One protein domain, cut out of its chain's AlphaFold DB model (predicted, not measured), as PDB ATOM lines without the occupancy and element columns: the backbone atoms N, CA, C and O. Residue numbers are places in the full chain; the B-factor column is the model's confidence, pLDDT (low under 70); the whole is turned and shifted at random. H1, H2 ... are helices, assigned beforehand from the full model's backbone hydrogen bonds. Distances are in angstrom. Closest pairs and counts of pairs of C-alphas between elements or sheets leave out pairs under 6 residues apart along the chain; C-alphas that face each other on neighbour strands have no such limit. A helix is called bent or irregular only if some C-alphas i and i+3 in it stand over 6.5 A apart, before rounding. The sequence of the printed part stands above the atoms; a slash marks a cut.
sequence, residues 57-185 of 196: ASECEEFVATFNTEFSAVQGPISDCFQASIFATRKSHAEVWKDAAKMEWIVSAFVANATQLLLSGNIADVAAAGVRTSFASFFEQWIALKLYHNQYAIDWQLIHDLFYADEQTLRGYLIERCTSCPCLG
ATOM      1  N   ALA A  57      18.433  -4.228   0.013       74.19
ATOM      2  CA  ALA A  57      17.550  -5.352   0.327       74.19
ATOM      3  C   ALA A  57      16.939  -5.257   1.736       74.19
ATOM      4  O   ALA A  57      15.739  -5.449   1.865       74.19
ATOM      5  N   SER A  58      17.699  -4.861   2.764       85.31
ATOM      6  CA  SER A  58      17.202  -4.848   4.152       85.31
ATOM      7  C   SER A  58      16.031  -3.884   4.381       85.31
ATOM      8  O   SER A  58      15.070  -4.236   5.054       85.31
ATOM      9  N   GLU A  59      16.074  -2.687   3.789       90.12
ATOM     10  CA  GLU A  59      14.969  -1.715   3.877       90.12
ATOM     11  C   GLU A  59      13.720  -2.231   3.146       90.12
ATOM     12  O   GLU A  59      12.593  -2.073   3.611       90.12
ATOM     13  N   CYS A  60      13.911  -2.899   2.004       91.88
ATOM     14  CA  CYS A  60      12.806  -3.484   1.248       91.88
ATOM     15  C   CYS A  60      12.226  -4.728   1.937       91.88
ATOM     16  O   CYS A  60      11.021  -4.962   1.875       91.88
ATOM     17  N   GLU A  61      13.057  -5.519   2.610       89.69
ATOM     18  CA  GLU A  61      12.631  -6.650   3.436       89.69
ATOM     19  C   GLU A  61      11.791  -6.169   4.625       89.69
ATOM     20  O   GLU A  61      10.709  -6.709   4.865       89.69
ATOM     21  N   GLU A  62      12.225  -5.111   5.319       92.56
ATOM     22  CA  GLU A  62      11.466  -4.507   6.420       92.56
ATOM     23  C   GLU A  62      10.134  -3.913   5.936       92.56
ATOM     24  O   GLU A  62       9.090  -4.095   6.576       92.56
ATOM     25  N   PHE A  63      10.141  -3.270   4.764       95.38
ATOM     26  CA  PHE A  63       8.924  -2.829   4.089       95.38
ATOM     27  C   PHE A  63       7.964  -3.999   3.857       95.38
ATOM     28  O   PHE A  63       6.792  -3.916   4.227       95.38
ATOM     29  N   VAL A  64       8.443  -5.095   3.255       94.56
ATOM     30  CA  VAL A  64       7.624  -6.272   2.923       94.56
ATOM     31  C   VAL A  64       7.059  -6.915   4.186       94.56
ATOM     32  O   VAL A  64       5.880  -7.271   4.210       94.56
ATOM     33  N   ALA A  65       7.861  -7.035   5.245       92.31
ATOM     34  CA  ALA A  65       7.410  -7.548   6.535       92.31
ATOM     35  C   ALA A  65       6.301  -6.667   7.131       92.31
ATOM     36  O   ALA A  65       5.238  -7.172   7.486       92.31
ATOM     37  N   THR A  66       6.506  -5.345   7.155       95.62
ATOM     38  CA  THR A  66       5.508  -4.374   7.640       95.62
ATOM     39  C   THR A  66       4.215  -4.477   6.833       95.62
ATOM     40  O   THR A  66       3.129  -4.579   7.401       95.62
ATOM     41  N   PHE A  67       4.321  -4.504   5.503       96.38
ATOM     42  CA  PHE A  67       3.170  -4.605   4.611       96.38
ATOM     43  C   PHE A  67       2.371  -5.891   4.863       96.38
ATOM     44  O   PHE A  67       1.154  -5.843   5.007       96.38
ATOM     45  N   ASN A  68       3.045  -7.042   4.957       94.31
ATOM     46  CA  ASN A  68       2.397  -8.335   5.195       94.31
ATOM     47  C   ASN A  68       1.688  -8.408   6.550       94.31
ATOM     48  O   ASN A  68       0.578  -8.946   6.630       94.31
ATOM     49  N   THR A  69       2.331  -7.900   7.603       95.12
ATOM     50  CA  THR A  69       1.768  -7.887   8.956       95.12
ATOM     51  C   THR A  69       0.479  -7.082   8.996       95.12
ATOM     52  O   THR A  69      -0.546  -7.587   9.448       95.12
ATOM     53  N   GLU A  70       0.501  -5.866   8.454       95.81
ATOM     54  CA  GLU A  70      -0.656  -4.967   8.473       95.81
ATOM     55  C   GLU A  70      -1.787  -5.471   7.576       95.81
ATOM     56  O   GLU A  70      -2.957  -5.402   7.952       95.81
ATOM     57  N   PHE A  71      -1.450  -6.073   6.432       95.19
ATOM     58  CA  PHE A  71      -2.444  -6.694   5.562       95.19
ATOM     59  C   PHE A  71      -3.208  -7.801   6.289       95.19
ATOM     60  O   PHE A  71      -4.431  -7.888   6.195       95.19
ATOM     61  N   SER A  72      -2.479  -8.641   7.026       93.19
ATOM     62  CA  SER A  72      -3.035  -9.813   7.711       93.19
ATOM     63  C   SER A  72      -3.760  -9.457   9.013       93.19
ATOM     64  O   SER A  72      -4.551 -10.256   9.510       93.19
ATOM     65  N   ALA A  73      -3.495  -8.275   9.579       93.44
ATOM     66  CA  ALA A  73      -4.122  -7.805  10.810       93.44
ATOM     67  C   ALA A  73      -5.564  -7.310  10.603       93.44
ATOM     68  O   ALA A  73      -6.356  -7.295  11.547       93.44
ATOM     69  N   VAL A  74      -5.918  -6.908   9.380       92.69
ATOM     70  CA  VAL A  74      -7.253  -6.398   9.056       92.69
ATOM     71  C   VAL A  74      -8.164  -7.533   8.607       92.69
ATOM     72  O   VAL A  74      -7.874  -8.241   7.647       92.69
ATOM     73  N   GLN A  75      -9.311  -7.662   9.270       90.88
ATOM     74  CA  GLN A  75     -10.417  -8.488   8.793       90.88
ATOM     75  C   GLN A  75     -11.393  -7.609   8.013       90.88
ATOM     76  O   GLN A  75     -11.902  -6.628   8.554       90.88
ATOM     77  N   GLY A  76     -11.675  -7.955   6.761       90.50
ATOM     78  CA  GLY A  76     -12.617  -7.196   5.948       90.50
ATOM     79  C   GLY A  76     -12.410  -7.375   4.447       90.50
ATOM     80  O   GLY A  76     -11.731  -8.311   4.019       90.50
ATOM     81  N   PRO A  77     -13.015  -6.487   3.640       91.88
ATOM     82  CA  PRO A  77     -12.737  -6.393   2.217       91.88
ATOM     83  C   PRO A  77     -11.240  -6.237   1.949       91.88
ATOM     84  O   PRO A  77     -10.541  -5.502   2.643       91.88
ATOM     85  N   ILE A  78     -10.761  -6.869   0.877       91.88
ATOM     86  CA  ILE A  78      -9.352  -6.810   0.464       91.88
ATOM     87  C   ILE A  78      -8.831  -5.369   0.309       91.88
ATOM     88  O   ILE A  78      -7.673  -5.091   0.618       91.88
ATOM     89  N   SER A  79      -9.690  -4.441  -0.123       91.06
ATOM     90  CA  SER A  79      -9.371  -3.014  -0.238       91.06
ATOM     91  C   SER A  79      -8.918  -2.407   1.086       91.06
ATOM     92  O   SER A  79      -7.989  -1.602   1.102       91.06
ATOM     93  N   ASP A  80      -9.532  -2.823   2.191       94.19
ATOM     94  CA  ASP A  80      -9.273  -2.278   3.520       94.19
ATOM     95  C   ASP A  80      -7.936  -2.814   4.047       94.19
ATOM     96  O   ASP A  80      -7.134  -2.055   4.597       94.19
ATOM     97  N   CYS A  81      -7.636  -4.089   3.774       95.25
ATOM     98  CA  CYS A  81      -6.337  -4.705   4.050       95.25
ATOM     99  C   CYS A  81      -5.201  -3.993   3.289       95.25
ATOM    100  O   CYS A  81      -4.172  -3.644   3.878       95.25
ATOM    101  N   PHE A  82      -5.392  -3.704   1.993       96.00
ATOM    102  CA  PHE A  82      -4.437  -2.901   1.220       96.00
ATOM    103  C   PHE A  82      -4.297  -1.493   1.794       96.00
ATOM    104  O   PHE A  82      -3.178  -1.013   1.966       96.00
ATOM    105  N   GLN A  83      -5.405  -0.824   2.114       96.00
ATOM    106  CA  GLN A  83      -5.376   0.538   2.636       96.00
ATOM    107  C   GLN A  83      -4.598   0.634   3.955       96.00
ATOM    108  O   GLN A  83      -3.789   1.552   4.108       96.00
ATOM    109  N   ALA A  84      -4.787  -0.316   4.875       95.88
ATOM    110  CA  ALA A  84      -4.031  -0.375   6.124       95.88
ATOM    111  C   ALA A  84      -2.528  -0.563   5.874       95.88
ATOM    112  O   ALA A  84      -1.710   0.220   6.363       95.88
ATOM    113  N   SER A  85      -2.171  -1.519   5.015       96.38
ATOM    114  CA  SER A  85      -0.778  -1.812   4.650       96.38
ATOM    115  C   SER A  85      -0.086  -0.619   3.986       96.38
ATOM    116  O   SER A  85       1.055  -0.277   4.306       96.38
ATOM    117  N   ILE A  86      -0.794   0.067   3.083       96.94
ATOM    118  CA  ILE A  86      -0.319   1.285   2.421       96.94
ATOM    119  C   ILE A  86      -0.119   2.402   3.443       96.94
ATOM    120  O   ILE A  86       0.895   3.095   3.395       96.94
ATOM    121  N   PHE A  87      -1.067   2.602   4.360       96.69
ATOM    122  CA  PHE A  87      -0.971   3.653   5.370       96.69
ATOM    123  C   PHE A  87       0.229   3.440   6.298       96.69
ATOM    124  O   PHE A  87       1.014   4.369   6.503       96.69
ATOM    125  N   ALA A  88       0.398   2.220   6.809       96.25
ATOM    126  CA  ALA A  88       1.499   1.875   7.697       96.25
ATOM    127  C   ALA A  88       2.857   2.069   7.012       96.25
ATOM    128  O   ALA A  88       3.704   2.822   7.497       96.25
ATOM    129  N   THR A  89       3.032   1.488   5.824       97.25
ATOM    130  CA  THR A  89       4.307   1.569   5.097       97.25
ATOM    131  C   THR A  89       4.599   2.960   4.546       97.25
ATOM    132  O   THR A  89       5.755   3.362   4.498       97.25
ATOM    133  N   ARG A  90       3.593   3.760   4.167       94.25
ATOM    134  CA  ARG A  90       3.830   5.159   3.759       94.25
ATOM    135  C   ARG A  90       4.367   6.025   4.891       94.25
ATOM    136  O   ARG A  90       5.013   7.033   4.610       94.25
ATOM    137  N   LYS A  91       4.068   5.671   6.142       88.12
ATOM    138  CA  LYS A  91       4.538   6.404   7.317       88.12
ATOM    139  C   LYS A  91       5.976   6.037   7.673       88.12
ATOM    140  O   LYS A  91       6.753   6.941   7.961       88.12
ATOM    141  N   SER A  92       6.308   4.746   7.683       93.19
ATOM    142  CA  SER A  92       7.612   4.256   8.149       93.19
ATOM    143  C   SER A  92       8.650   4.058   7.044       93.19
ATOM    144  O   SER A  92       9.831   4.115   7.349       93.19
ATOM    145  N   HIS A  93       8.223   3.874   5.790       95.56
ATOM    146  CA  HIS A  93       9.078   3.486   4.655       95.56
ATOM    147  C   HIS A  93       8.863   4.393   3.430       95.56
ATOM    148  O   HIS A  93       8.638   3.948   2.297       95.56
ATOM    149  N   ALA A  94       8.803   5.707   3.655       94.88
ATOM    150  CA  ALA A  94       8.424   6.681   2.626       94.88
ATOM    151  C   ALA A  94       9.439   6.775   1.472       94.88
ATOM    152  O   ALA A  94       9.073   7.131   0.350       94.88
ATOM    153  N   GLU A  95      10.709   6.499   1.749       94.44
ATOM    154  CA  GLU A  95      11.804   6.417   0.785       94.44
ATOM    155  C   GLU A  95      11.664   5.219  -0.155       94.44
ATOM    156  O   GLU A  95      11.906   5.379  -1.348       94.44
ATOM    157  N   VAL A  96      11.184   4.067   0.330       96.25
ATOM    158  CA  VAL A  96      10.871   2.909  -0.526       96.25
ATOM    159  C   VAL A  96       9.771   3.265  -1.530       96.25
ATOM    160  O   VAL A  96       9.907   3.007  -2.721       96.25
ATOM    161  N   TRP A  97       8.714   3.962  -1.091       96.94
ATOM    162  CA  TRP A  97       7.595   4.380  -1.956       96.94
ATOM    163  C   TRP A  97       7.956   5.313  -3.116       96.94
ATOM    164  O   TRP A  97       7.153   5.458  -4.044       96.94
ATOM    165  N   LYS A  98       9.116   5.968  -3.052       95.56
ATOM    166  CA  LYS A  98       9.579   6.953  -4.041       95.56
ATOM    167  C   LYS A  98      10.703   6.425  -4.929       95.56
ATOM    168  O   LYS A  98      11.117   7.132  -5.843       95.56
ATOM    169  N   ASP A  99      11.194   5.224  -4.658       95.31
ATOM    170  CA  ASP A  99      12.331   4.628  -5.346       95.31
ATOM    171  C   ASP A  99      11.848   3.472  -6.227       95.31
ATOM    172  O   ASP A  99      11.382   2.438  -5.743       95.31
ATOM    173  N   ALA A 100      11.944   3.666  -7.544       93.75
ATOM    174  CA  ALA A 100      11.497   2.677  -8.517       93.75
ATOM    175  C   ALA A 100      12.281   1.366  -8.406       93.75
ATOM    176  O   ALA A 100      11.671   0.305  -8.446       93.75
ATOM    177  N   ALA A 101      13.596   1.421  -8.177       91.06
ATOM    178  CA  ALA A 101      14.423   0.221  -8.091       91.06
ATOM    179  C   ALA A 101      14.074  -0.612  -6.848       91.06
ATOM    180  O   ALA A 101      14.019  -1.841  -6.913       91.06
ATOM    181  N   LYS A 102      13.778   0.045  -5.718       94.00
ATOM    182  CA  LYS A 102      13.291  -0.637  -4.507       94.00
ATOM    183  C   LYS A 102      11.921  -1.274  -4.727       94.00
ATOM    184  O   LYS A 102      11.708  -2.424  -4.348       94.00
ATOM    185  N   MET A 103      11.003  -0.562  -5.378       95.31
ATOM    186  CA  MET A 103       9.678  -1.100  -5.687       95.31
ATOM    187  C   MET A 103       9.726  -2.259  -6.691       95.31
ATOM    188  O   MET A 103       9.028  -3.251  -6.504       95.31
ATOM    189  N   GLU A 104      10.585  -2.190  -7.705       91.50
ATOM    190  CA  GLU A 104      10.823  -3.287  -8.655       91.50
ATOM    191  C   GLU A 104      11.414  -4.523  -7.962       91.50
ATOM    192  O   GLU A 104      11.032  -5.660  -8.262       91.50
ATOM    193  N   TRP A 105      12.298  -4.324  -6.981       90.38
ATOM    194  CA  TRP A 105      12.789  -5.419  -6.149       90.38
ATOM    195  C   TRP A 105      11.661  -6.058  -5.326       90.38
ATOM    196  O   TRP A 105      11.549  -7.283  -5.295       90.38
ATOM    197  N   ILE A 106      10.778  -5.254  -4.721       92.94
ATOM    198  CA  ILE A 106       9.613  -5.740  -3.958       92.94
ATOM    199  C   ILE A 106       8.668  -6.558  -4.845       92.94
ATOM    200  O   ILE A 106       8.249  -7.649  -4.451       92.94
ATOM    201  N   VAL A 107       8.369  -6.075  -6.058       93.25
ATOM    202  CA  VAL A 107       7.605  -6.831  -7.065       93.25
ATOM    203  C   VAL A 107       8.262  -8.188  -7.305       93.25
ATOM    204  O   VAL A 107       7.609  -9.224  -7.186       93.25
ATOM    205  N   SER A 108       9.569  -8.191  -7.568       87.69
ATOM    206  CA  SER A 108      10.332  -9.410  -7.852       87.69
ATOM    207  C   SER A 108      10.320 -10.395  -6.677       87.69
ATOM    208  O   SER A 108      10.197 -11.601  -6.881       87.69
ATOM    209  N   ALA A 109      10.386  -9.900  -5.439       87.81
ATOM    210  CA  ALA A 109      10.282 -10.721  -4.237       87.81
ATOM    211  C   ALA A 109       8.896 -11.374  -4.104       87.81
ATOM    212  O   ALA A 109       8.793 -12.564  -3.798       87.81
ATOM    213  N   PHE A 110       7.815 -10.635  -4.374       92.75
ATOM    214  CA  PHE A 110       6.464 -11.195  -4.354       92.75
ATOM    215  C   PHE A 110       6.225 -12.207  -5.476       92.75
ATOM    216  O   PHE A 110       5.656 -13.267  -5.211       92.75
ATOM    217  N   VAL A 111       6.715 -11.933  -6.685       89.88
ATOM    218  CA  VAL A 111       6.675 -12.863  -7.823       89.88
ATOM    219  C   VAL A 111       7.425 -14.161  -7.502       89.88
ATOM    220  O   VAL A 111       6.890 -15.253  -7.719       89.88
ATOM    221  N   ALA A 112       8.622 -14.065  -6.916       85.94
ATOM    222  CA  ALA A 112       9.408 -15.228  -6.515       85.94
ATOM    223  C   ALA A 112       8.698 -16.066  -5.448       85.94
ATOM    224  O   ALA A 112       8.608 -17.290  -5.576       85.94
ATOM    225  N   ASN A 113       8.123 -15.410  -4.438       87.62
ATOM    226  CA  ASN A 113       7.352 -16.072  -3.390       87.62
ATOM    227  C   ASN A 113       6.095 -16.756  -3.940       87.62
ATOM    228  O   ASN A 113       5.830 -17.909  -3.602       87.62
ATOM    229  N   ALA A 114       5.331 -16.074  -4.798       90.19
ATOM    230  CA  ALA A 114       4.141 -16.641  -5.427       90.19
ATOM    231  C   ALA A 114       4.491 -17.881  -6.258       90.19
ATOM    232  O   ALA A 114       3.861 -18.928  -6.128       90.19
ATOM    233  N   THR A 115       5.559 -17.785  -7.051       86.62
ATOM    234  CA  THR A 115       6.070 -18.896  -7.856       86.62
ATOM    235  C   THR A 115       6.465 -20.082  -6.978       86.62
ATOM    236  O   THR A 115       6.049 -21.208  -7.241       86.62
ATOM    237  N   GLN A 116       7.224 -19.848  -5.907       84.75
ATOM    238  CA  GLN A 116       7.653 -20.904  -4.989       84.75
ATOM    239  C   GLN A 116       6.466 -21.617  -4.322       84.75
ATOM    240  O   GLN A 116       6.502 -22.839  -4.162       84.75
ATOM    241  N   LEU A 117       5.418 -20.871  -3.959       86.94
ATOM    242  CA  LEU A 117       4.185 -21.412  -3.385       86.94
ATOM    243  C   LEU A 117       3.422 -22.286  -4.390       86.94
ATOM    244  O   LEU A 117       2.994 -23.378  -4.044       86.94
ATOM    245  N   LEU A 118       3.318 -21.878  -5.656       86.38
ATOM    246  CA  LEU A 118       2.690 -22.722  -6.685       86.38
ATOM    247  C   LEU A 118       3.483 -23.998  -6.979       86.38
ATOM    248  O   LEU A 118       2.916 -25.021  -7.366       86.38
ATOM    249  N   LEU A 119       4.807 -23.946  -6.830       82.12
ATOM    250  CA  LEU A 119       5.679 -25.092  -7.076       82.12
ATOM    251  C   LEU A 119       5.686 -26.105  -5.927       82.12
ATOM    252  O   LEU A 119       6.028 -27.262  -6.169       82.12
ATOM    253  N   SER A 120       5.281 -25.724  -4.711       79.50
ATOM    254  CA  SER A 120       5.178 -26.665  -3.584       79.50
ATOM    255  C   SER A 120       4.115 -27.749  -3.824       79.50
ATOM    256  O   SER A 120       4.204 -28.847  -3.272       79.50
ATOM    257  N   GLY A 121       3.111 -27.456  -4.663       69.69
ATOM    258  CA  GLY A 121       2.034 -28.375  -5.029       69.69
ATOM    259  C   GLY A 121       0.998 -28.619  -3.926       69.69
ATOM    260  O   GLY A 121       0.231 -29.579  -4.028       69.69
ATOM    261  N   ASN A 122       0.971 -27.792  -2.875       79.81
ATOM    262  CA  ASN A 122      -0.048 -27.845  -1.830       79.81
ATOM    263  C   ASN A 122      -1.231 -26.928  -2.178       79.81
ATOM    264  O   ASN A 122      -1.046 -25.757  -2.497       79.81
ATOM    265  N   ILE A 123      -2.460 -27.433  -2.047       74.69
ATOM    266  CA  ILE A 123      -3.689 -26.665  -2.305       74.69
ATOM    267  C   ILE A 123      -3.755 -25.406  -1.426       74.69
ATOM    268  O   ILE A 123      -4.154 -24.347  -1.902       74.69
ATOM    269  N   ALA A 124      -3.323 -25.496  -0.162       79.00
ATOM    270  CA  ALA A 124      -3.295 -24.341   0.738       79.00
ATOM    271  C   ALA A 124      -2.335 -23.233   0.259       79.00
ATOM    272  O   ALA A 124      -2.553 -22.055   0.547       79.00
ATOM    273  N   ASP A 125      -1.310 -23.594  -0.515       87.19
ATOM    274  CA  ASP A 125      -0.324 -22.648  -1.033       87.19
ATOM    275  C   ASP A 125      -0.826 -21.907  -2.281       87.19
ATOM    276  O   ASP A 125      -0.320 -20.827  -2.572       87.19
ATOM    277  N   VAL A 126      -1.872 -22.399  -2.962       89.50
ATOM    278  CA  VAL A 126      -2.505 -21.688  -4.091       89.50
ATOM    279  C   VAL A 126      -3.131 -20.377  -3.619       89.50
ATOM    280  O   VAL A 126      -2.882 -19.329  -4.208       89.50
ATOM    281  N   ALA A 127      -3.871 -20.404  -2.507       91.12
ATOM    282  CA  ALA A 127      -4.453 -19.191  -1.931       91.12
ATOM    283  C   ALA A 127      -3.360 -18.194  -1.512       91.12
ATOM    284  O   ALA A 127      -3.433 -17.009  -1.834       91.12
ATOM    285  N   ALA A 128      -2.298 -18.674  -0.856       91.50
ATOM    286  CA  ALA A 128      -1.161 -17.835  -0.490       91.50
ATOM    287  C   ALA A 128      -0.441 -17.262  -1.727       91.50
ATOM    288  O   ALA A 128      -0.027 -16.102  -1.711       91.50
ATOM    289  N   ALA A 129      -0.318 -18.036  -2.809       92.69
ATOM    290  CA  ALA A 129       0.232 -17.563  -4.074       92.69
ATOM    291  C   ALA A 129      -0.643 -16.470  -4.699       92.69
ATOM    292  O   ALA A 129      -0.094 -15.494  -5.209       92.69
ATOM    293  N   GLY A 130      -1.971 -16.576  -4.595       95.31
ATOM    294  CA  GLY A 130      -2.910 -15.529  -5.008       95.31
ATOM    295  C   GLY A 130      -2.662 -14.207  -4.285       95.31
ATOM    296  O   GLY A 130      -2.485 -13.172  -4.929       95.31
ATOM    297  N   VAL A 131      -2.503 -14.248  -2.956       95.25
ATOM    298  CA  VAL A 131      -2.138 -13.064  -2.154       95.25
ATOM    299  C   VAL A 131      -0.825 -12.439  -2.634       95.25
ATOM    300  O   VAL A 131      -0.731 -11.231  -2.824       95.25
ATOM    301  N   ARG A 132       0.218 -13.247  -2.844       95.19
ATOM    302  CA  ARG A 132       1.532 -12.738  -3.280       95.19
ATOM    303  C   ARG A 132       1.482 -12.174  -4.703       95.19
ATOM    304  O   ARG A 132       2.088 -11.142  -4.972       95.19
ATOM    305  N   THR A 133       0.722 -12.807  -5.588       95.56
ATOM    306  CA  THR A 133       0.545 -12.366  -6.976       95.56
ATOM    307  C   THR A 133      -0.217 -11.045  -7.051       95.56
ATOM    308  O   THR A 133       0.175 -10.149  -7.798       95.56
ATOM    309  N   SER A 134      -1.261 -10.871  -6.235       97.44
ATOM    310  CA  SER A 134      -1.999  -9.608  -6.182       97.44
ATOM    311  C   SER A 134      -1.146  -8.463  -5.624       97.44
ATOM    312  O   SER A 134      -1.257  -7.335  -6.104       97.44
ATOM    313  N   PHE A 135      -0.237  -8.740  -4.679       97.44
ATOM    314  CA  PHE A 135       0.712  -7.740  -4.174       97.44
ATOM    315  C   PHE A 135       1.693  -7.304  -5.259       97.44
ATOM    316  O   PHE A 135       1.869  -6.105  -5.464       97.44
ATOM    317  N   ALA A 136       2.281  -8.257  -5.989       96.00
ATOM    318  CA  ALA A 136       3.141  -7.951  -7.129       96.00
ATOM    319  C   ALA A 136       2.415  -7.061  -8.152       96.00
ATOM    320  O   ALA A 136       2.917  -5.993  -8.493       96.00
ATOM    321  N   SER A 137       1.193  -7.442  -8.545       97.38
ATOM    322  CA  SER A 137       0.350  -6.657  -9.457       97.38
ATOM    323  C   SER A 137       0.099  -5.240  -8.942       97.38
ATOM    324  O   SER A 137       0.254  -4.265  -9.676       97.38
ATOM    325  N   PHE A 138      -0.247  -5.096  -7.662       97.88
ATOM    326  CA  PHE A 138      -0.466  -3.789  -7.054       97.88
ATOM    327  C   PHE A 138       0.782  -2.895  -7.138       97.88
ATOM    328  O   PHE A 138       0.671  -1.732  -7.529       97.88
ATOM    329  N   PHE A 139       1.966  -3.417  -6.805       97.56
ATOM    330  CA  PHE A 139       3.200  -2.628  -6.834       97.56
ATOM    331  C   PHE A 139       3.669  -2.308  -8.258       97.56
ATOM    332  O   PHE A 139       4.105  -1.183  -8.499       97.56
ATOM    333  N   GLU A 140       3.501  -3.215  -9.225       96.31
ATOM    334  CA  GLU A 140       3.737  -2.923 -10.650       96.31
ATOM    335  C   GLU A 140       2.881  -1.740 -11.116       96.31
ATOM    336  O   GLU A 140       3.383  -0.765 -11.680       96.31
ATOM    337  N   GLN A 141       1.585  -1.794 -10.813       97.56
ATOM    338  CA  GLN A 141       0.647  -0.733 -11.162       97.56
ATOM    339  C   GLN A 141       0.927   0.565 -10.398       97.56
ATOM    340  O   GLN A 141       0.716   1.660 -10.923       97.56
ATOM    341  N   TRP A 142       1.435   0.475  -9.167       96.31
ATOM    342  CA  TRP A 142       1.886   1.643  -8.421       96.31
ATOM    343  C   TRP A 142       3.058   2.338  -9.100       96.31
ATOM    344  O   TRP A 142       3.016   3.557  -9.274       96.31
ATOM    345  N   ILE A 143       4.093   1.584  -9.477       96.81
ATOM    346  CA  ILE A 143       5.260   2.105 -10.194       96.81
ATOM    347  C   ILE A 143       4.786   2.800 -11.476       96.81
ATOM    348  O   ILE A 143       5.093   3.976 -11.691       96.81
ATOM    349  N   ALA A 144       3.957   2.114 -12.264       96.88
ATOM    350  CA  ALA A 144       3.371   2.622 -13.501       96.88
ATOM    351  C   ALA A 144       2.604   3.945 -13.302       96.88
ATOM    352  O   ALA A 144       2.806   4.924 -14.022       96.88
ATOM    353  N   LEU A 145       1.759   4.018 -12.270       96.81
ATOM    354  CA  LEU A 145       0.932   5.187 -11.973       96.81
ATOM    355  C   LEU A 145       1.723   6.360 -11.368       96.81
ATOM    356  O   LEU A 145       1.513   7.523 -11.729       96.81
ATOM    357  N   LYS A 146       2.570   6.085 -10.372       96.44
ATOM    358  CA  LYS A 146       3.144   7.108  -9.483       96.44
ATOM    359  C   LYS A 146       4.577   7.487  -9.803       96.44
ATOM    360  O   LYS A 146       4.937   8.618  -9.495       96.44
ATOM    361  N   LEU A 147       5.363   6.577 -10.371       95.06
ATOM    362  CA  LEU A 147       6.783   6.809 -10.642       95.06
ATOM    363  C   LEU A 147       7.043   7.020 -12.136       95.06
ATOM    364  O   LEU A 147       7.796   7.917 -12.499       95.06
ATOM    365  N   TYR A 148       6.387   6.242 -13.001       95.81
ATOM    366  CA  TYR A 148       6.559   6.336 -14.457       95.81
ATOM    367  C   TYR A 148       5.461   7.121 -15.173       95.81
ATOM    368  O   TYR A 148       5.664   7.545 -16.308       95.81
ATOM    369  N   HIS A 149       4.317   7.348 -14.522       94.44
ATOM    370  CA  HIS A 149       3.176   8.084 -15.077       94.44
ATOM    371  C   HIS A 149       2.675   7.548 -16.432       94.44
ATOM    372  O   HIS A 149       2.180   8.308 -17.262       94.44
ATOM    373  N   ASN A 150       2.790   6.239 -16.661       94.81
ATOM    374  CA  ASN A 150       2.336   5.575 -17.887       94.81
ATOM    375  C   ASN A 150       0.982   4.854 -17.721       94.81
ATOM    376  O   ASN A 150       0.454   4.306 -18.686       94.81
ATOM    377  N   GLN A 151       0.395   4.900 -16.522       94.81
ATOM    378  CA  GLN A 151      -0.929   4.372 -16.193       94.81
ATOM    379  C   GLN A 151      -1.749   5.445 -15.458       94.81
ATOM    380  O   GLN A 151      -1.197   6.241 -14.704       94.81
ATOM    381  N   TYR A 152      -3.069   5.482 -15.676       94.69
ATOM    382  CA  TYR A 152      -3.946   6.530 -15.122       94.69
ATOM    383  C   TYR A 152      -4.578   6.168 -13.766       94.69
ATOM    384  O   TYR A 152      -4.831   7.040 -12.938       94.69
ATOM    385  N   ALA A 153      -4.834   4.883 -13.520       96.06
ATOM    386  CA  ALA A 153      -5.434   4.394 -12.283       96.06
ATOM    387  C   ALA A 153      -5.036   2.941 -12.031       96.06
ATOM    388  O   ALA A 153      -4.759   2.223 -12.985       96.06
ATOM    389  N   ILE A 154      -5.045   2.517 -10.767       95.62
ATOM    390  CA  ILE A 154      -4.878   1.108 -10.388       95.62
ATOM    391  C   ILE A 154      -6.134   0.330 -10.799       95.62
ATOM    392  O   ILE A 154      -7.252   0.725 -10.459       95.62
ATOM    393  N   ASP A 155      -5.935  -0.778 -11.498       96.94
ATOM    394  CA  ASP A 155      -6.929  -1.801 -11.783       96.94
ATOM    395  C   ASP A 155      -7.120  -2.694 -10.550       96.94
ATOM    396  O   ASP A 155      -6.450  -3.712 -10.345       96.94
ATOM    397  N   TRP A 156      -8.045  -2.266  -9.693       95.19
ATOM    398  CA  TRP A 156      -8.443  -3.012  -8.505       95.19
ATOM    399  C   TRP A 156      -9.181  -4.311  -8.829       95.19
ATOM    400  O   TRP A 156      -9.159  -5.222  -8.001       95.19
ATOM    401  N   GLN A 157      -9.806  -4.414 -10.007       96.44
ATOM    402  CA  GLN A 157     -10.489  -5.638 -10.413       96.44
ATOM    403  C   GLN A 157      -9.463  -6.734 -10.690       96.44
ATOM    404  O   GLN A 157      -9.580  -7.815 -10.127       96.44
ATOM    405  N   LEU A 158      -8.396  -6.429 -11.434       96.06
ATOM    406  CA  LEU A 158      -7.289  -7.363 -11.641       96.06
ATOM    407  C   LEU A 158      -6.664  -7.821 -10.314       96.06
ATOM    408  O   LEU A 158      -6.398  -9.005 -10.130       96.06
ATOM    409  N   ILE A 159      -6.425  -6.897  -9.377       97.12
ATOM    410  CA  ILE A 159      -5.866  -7.238  -8.054       97.12
ATOM    411  C   ILE A 159      -6.793  -8.208  -7.312       97.12
ATOM    412  O   ILE A 159      -6.321  -9.188  -6.734       97.12
ATOM    413  N   HIS A 160      -8.100  -7.944  -7.335       96.12
ATOM    414  CA  HIS A 160      -9.104  -8.808  -6.725       96.12
ATOM    415  C   HIS A 160      -9.140 -10.190  -7.392       96.12
ATOM    416  O   HIS A 160      -9.120 -11.207  -6.700       96.12
ATOM    417  N   ASP A 161      -9.144 -10.235  -8.723       96.88
ATOM    418  CA  ASP A 161      -9.203 -11.477  -9.490       96.88
ATOM    419  C   ASP A 161      -7.969 -12.346  -9.231       96.88
ATOM    420  O   ASP A 161      -8.107 -13.539  -8.992       96.88
ATOM    421  N   LEU A 162      -6.773 -11.750  -9.170       96.44
ATOM    422  CA  LEU A 162      -5.536 -12.460  -8.825       96.44
ATOM    423  C   LEU A 162      -5.527 -12.973  -7.383       96.44
ATOM    424  O   LEU A 162      -4.960 -14.026  -7.112       96.44
ATOM    425  N   PHE A 163      -6.148 -12.256  -6.447       95.81
ATOM    426  CA  PHE A 163      -6.191 -12.684  -5.050       95.81
ATOM    427  C   PHE A 163      -6.997 -13.977  -4.861       95.81
ATOM    428  O   PHE A 163      -6.621 -14.815  -4.044       95.81
ATOM    429  N   TYR A 164      -8.076 -14.147  -5.629       95.19
ATOM    430  CA  TYR A 164      -8.948 -15.329  -5.588       95.19
ATOM    431  C   TYR A 164      -8.736 -16.294  -6.762       95.19
ATOM    432  O   TYR A 164      -9.528 -17.220  -6.946       95.19
ATOM    433  N   ALA A 165      -7.697 -16.070  -7.564       94.81
ATOM    434  CA  ALA A 165      -7.435 -16.841  -8.766       94.81
ATOM    435  C   ALA A 165      -7.117 -18.307  -8.454       94.81
ATOM    436  O   ALA A 165      -6.499 -18.649  -7.442       94.81
ATOM    437  N   ASP A 166      -7.510 -19.178  -9.381       93.75
ATOM    438  CA  ASP A 166      -7.082 -20.569  -9.371       93.75
ATOM    439  C   ASP A 166      -5.611 -20.720  -9.789       93.75
ATOM    440  O   ASP A 166      -4.962 -19.808 -10.309       93.75
ATOM    441  N   GLU A 167      -5.073 -21.919  -9.566       91.12
ATOM    442  CA  GLU A 167      -3.682 -22.244  -9.879       91.12
ATOM    443  C   GLU A 167      -3.330 -21.959 -11.346       91.12
ATOM    444  O   GLU A 167      -2.242 -21.465 -11.639       91.12
ATOM    445  N   GLN A 168      -4.239 -22.253 -12.280       90.06
ATOM    446  CA  GLN A 168      -3.979 -22.106 -13.709       90.06
ATOM    447  C   GLN A 168      -3.873 -20.633 -14.116       90.06
ATOM    448  O   GLN A 168      -2.959 -20.260 -14.854       90.06
ATOM    449  N   THR A 169      -4.764 -19.797 -13.593       92.69
ATOM    450  CA  THR A 169      -4.759 -18.347 -13.792       92.69
ATOM    451  C   THR A 169      -3.487 -17.730 -13.213       92.69
ATOM    452  O   THR A 169      -2.801 -16.967 -13.896       92.69
ATOM    453  N   LEU A 170      -3.112 -18.121 -11.990       92.50
ATOM    454  CA  LEU A 170      -1.884 -17.649 -11.345       92.50
ATOM    455  C   LEU A 170      -0.628 -18.070 -12.111       92.50
ATOM    456  O   LEU A 170       0.268 -17.253 -12.323       92.50
ATOM    457  N   ARG A 171      -0.565 -19.325 -12.577       88.12
ATOM    458  CA  ARG A 171       0.538 -19.812 -13.421       88.12
ATOM    459  C   ARG A 171       0.661 -18.987 -14.696       88.12
ATOM    460  O   ARG A 171       1.764 -18.549 -15.008       88.12
ATOM    461  N   GLY A 172      -0.450 -18.751 -15.399       88.56
ATOM    462  CA  GLY A 172      -0.463 -17.932 -16.612       88.56
ATOM    463  C   GLY A 172       0.101 -16.533 -16.363       88.56
ATOM    464  O   GLY A 172       1.027 -16.109 -17.048       88.56
ATOM    465  N   TYR A 173      -0.382 -15.867 -15.312       90.75
ATOM    466  CA  TYR A 173       0.062 -14.523 -14.946       90.75
ATOM    467  C   TYR A 173       1.550 -14.447 -14.558       90.75
ATOM    468  O   TYR A 173       2.248 -13.492 -14.913       90.75
ATOM    469  N   LEU A 174       2.053 -15.444 -13.822       88.31
ATOM    470  CA  LEU A 174       3.436 -15.466 -13.340       88.31
ATOM    471  C   LEU A 174       4.439 -15.886 -14.419       88.31
ATOM    472  O   LEU A 174       5.570 -15.410 -14.382       88.31
ATOM    473  N   ILE A 175       4.063 -16.718 -15.397       83.75
ATOM    474  CA  ILE A 175       4.941 -17.084 -16.529       83.75
ATOM    475  C   ILE A 175       5.405 -15.837 -17.291       83.75
ATOM    476  O   ILE A 175       6.581 -15.728 -17.637       83.75
ATOM    477  N   GLU A 176       4.511 -14.868 -17.492       80.69
ATOM    478  CA  GLU A 176       4.826 -13.602 -18.167       80.69
ATOM    479  C   GLU A 176       5.831 -12.733 -17.390       80.69
ATOM    480  O   GLU A 176       6.522 -11.906 -17.982       80.69
ATOM    481  N   ARG A 177       5.945 -12.930 -16.070       78.12
ATOM    482  CA  ARG A 177       6.804 -12.147 -15.158       78.12
ATOM    483  C   ARG A 177       8.079 -12.875 -14.747       78.12
ATOM    484  O   ARG A 177       9.082 -12.251 -14.426       78.12
ATOM    485  N   CYS A 178       8.066 -14.198 -14.830       72.12
ATOM    486  CA  CYS A 178       9.189 -15.090 -14.576       72.12
ATOM    487  C   CYS A 178       9.735 -15.690 -15.878       72.12
ATOM    488  O   CYS A 178      10.119 -16.859 -15.904       72.12
ATOM    489  N   THR A 179       9.789 -14.914 -16.963       57.03
ATOM    490  CA  THR A 179      10.178 -15.399 -18.305       57.03
ATOM    491  C   THR A 179      11.553 -16.068 -18.360       57.03
ATOM    492  O   THR A 179      11.825 -16.857 -19.261       57.03
ATOM    493  N   SER A 180      12.420 -15.799 -17.382       57.09
ATOM    494  CA  SER A 180      13.743 -16.406 -17.243       57.09
ATOM    495  C   SER A 180      13.798 -17.628 -16.316       57.09
ATOM    496  O   SER A 180      14.838 -18.288 -16.279       57.09
ATOM    497  N   CYS A 181      12.733 -17.967 -15.571       62.69
ATOM    498  CA  CYS A 181      12.745 -19.146 -14.702       62.69
ATOM    499  C   CYS A 181      12.161 -20.373 -15.423       62.69
ATOM    500  O   CYS A 181      10.949 -20.438 -15.655       62.69
ATOM    501  N   PRO A 182      12.980 -21.406 -15.700       62.50
ATOM    502  CA  PRO A 182      12.507 -22.627 -16.344       62.50
ATOM    503  C   PRO A 182      11.480 -23.387 -15.493       62.50
ATOM    504  O   PRO A 182      10.735 -24.188 -16.038       62.50
ATOM    505  N   CYS A 183      11.374 -23.115 -14.186       64.62
ATOM    506  CA  CYS A 183      10.434 -23.797 -13.292       64.62
ATOM    507  C   CYS A 183       8.951 -23.570 -13.639       64.62
ATOM    508  O   CYS A 183       8.113 -24.358 -13.209       64.62
ATOM    509  N   LEU A 184       8.611 -22.511 -14.385       58.31
ATOM    510  CA  LEU A 184       7.225 -22.174 -14.732       58.31
ATOM    511  C   LEU A 184       6.831 -22.535 -16.175       58.31
ATOM    512  O   LEU A 184       5.645 -22.561 -16.483       58.31
ATOM    513  N   GLY A 185       7.800 -22.830 -17.050       50.78
ATOM    514  CA  GLY A 185       7.588 -22.971 -18.498       50.78
ATOM    515  C   GLY A 185       7.468 -24.402 -19.027       50.78
ATOM    516  O   GLY A 185       7.517 -24.590 -20.240       50.78
TER     517      GLY A 185
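This is residues 57 to 185 of the 196 residues of the protein "Hypothetical protein" of Skeletonema marinoi (UniProt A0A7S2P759). Two long helices, H3 and H4, lie side by side as the core, and short H5 folds back along the other side of H4, giving a layer of three. The H1-H2 hairpin packs on one face of this layer, with H1 crossing H3 near its start, and H6 packs on the opposite face towards the H3-H4 turn. The 129 printed residues hold six named helices, H1 to H6 in order, and no named strand: all helix. The whole is compact, with a radius of gyration of the C-alphas of 14.1 A and spans of 37 by 33 by 31 A.

Find C-alpha 57 at (17.550, -5.352, 0.327); from there H1 runs 24.2 A to residue 73. H2, residues 78 to 92, is 21.7 A long, and H3, residues 100 to 120, is 30.4 A. H4, residues 123 to 147, begins at (-3.689, -26.665, -2.305) and runs 36.1 A; it is neither bent nor irregular, but only just: C-alphas 144 and 147 are 6.1 A apart. H5 is residues 156 to 163, and H6, residues 167 to 175, ends at (4.941, -17.084, -16.529).

Look first at the hairpin of H3 and H4, at a shallow tilt of 16 degrees; the closest C-alphas, of Ala 114 and Ala 129, are 4.2 A apart. H4 and H5 touch at Gly 130 and Phe 163, their closest C-alphas at 4.3 A. H6 touches H3, closest C-alphas Val 111 and Leu 174 at 6.9 A. H1 touches H3 with residues 57 to 64 alone, closest C-alphas Cys 60 and Lys 102 at 6.4 A. H1 and H2 form a hairpin at a steep tilt of 41 degrees. H2 and H4 are apart. Every O i to N i+4 pair is within hydrogen-bond range in H1, H2, H3, H5 and H6, and 19 of 21 are in H4.

The farthest C-alphas, of Lys 91 and Gly 185, are 39.2 A apart. The printed part has no cut and no long link. Residues 121 and 179 to 185 are under 70 in pLDDT.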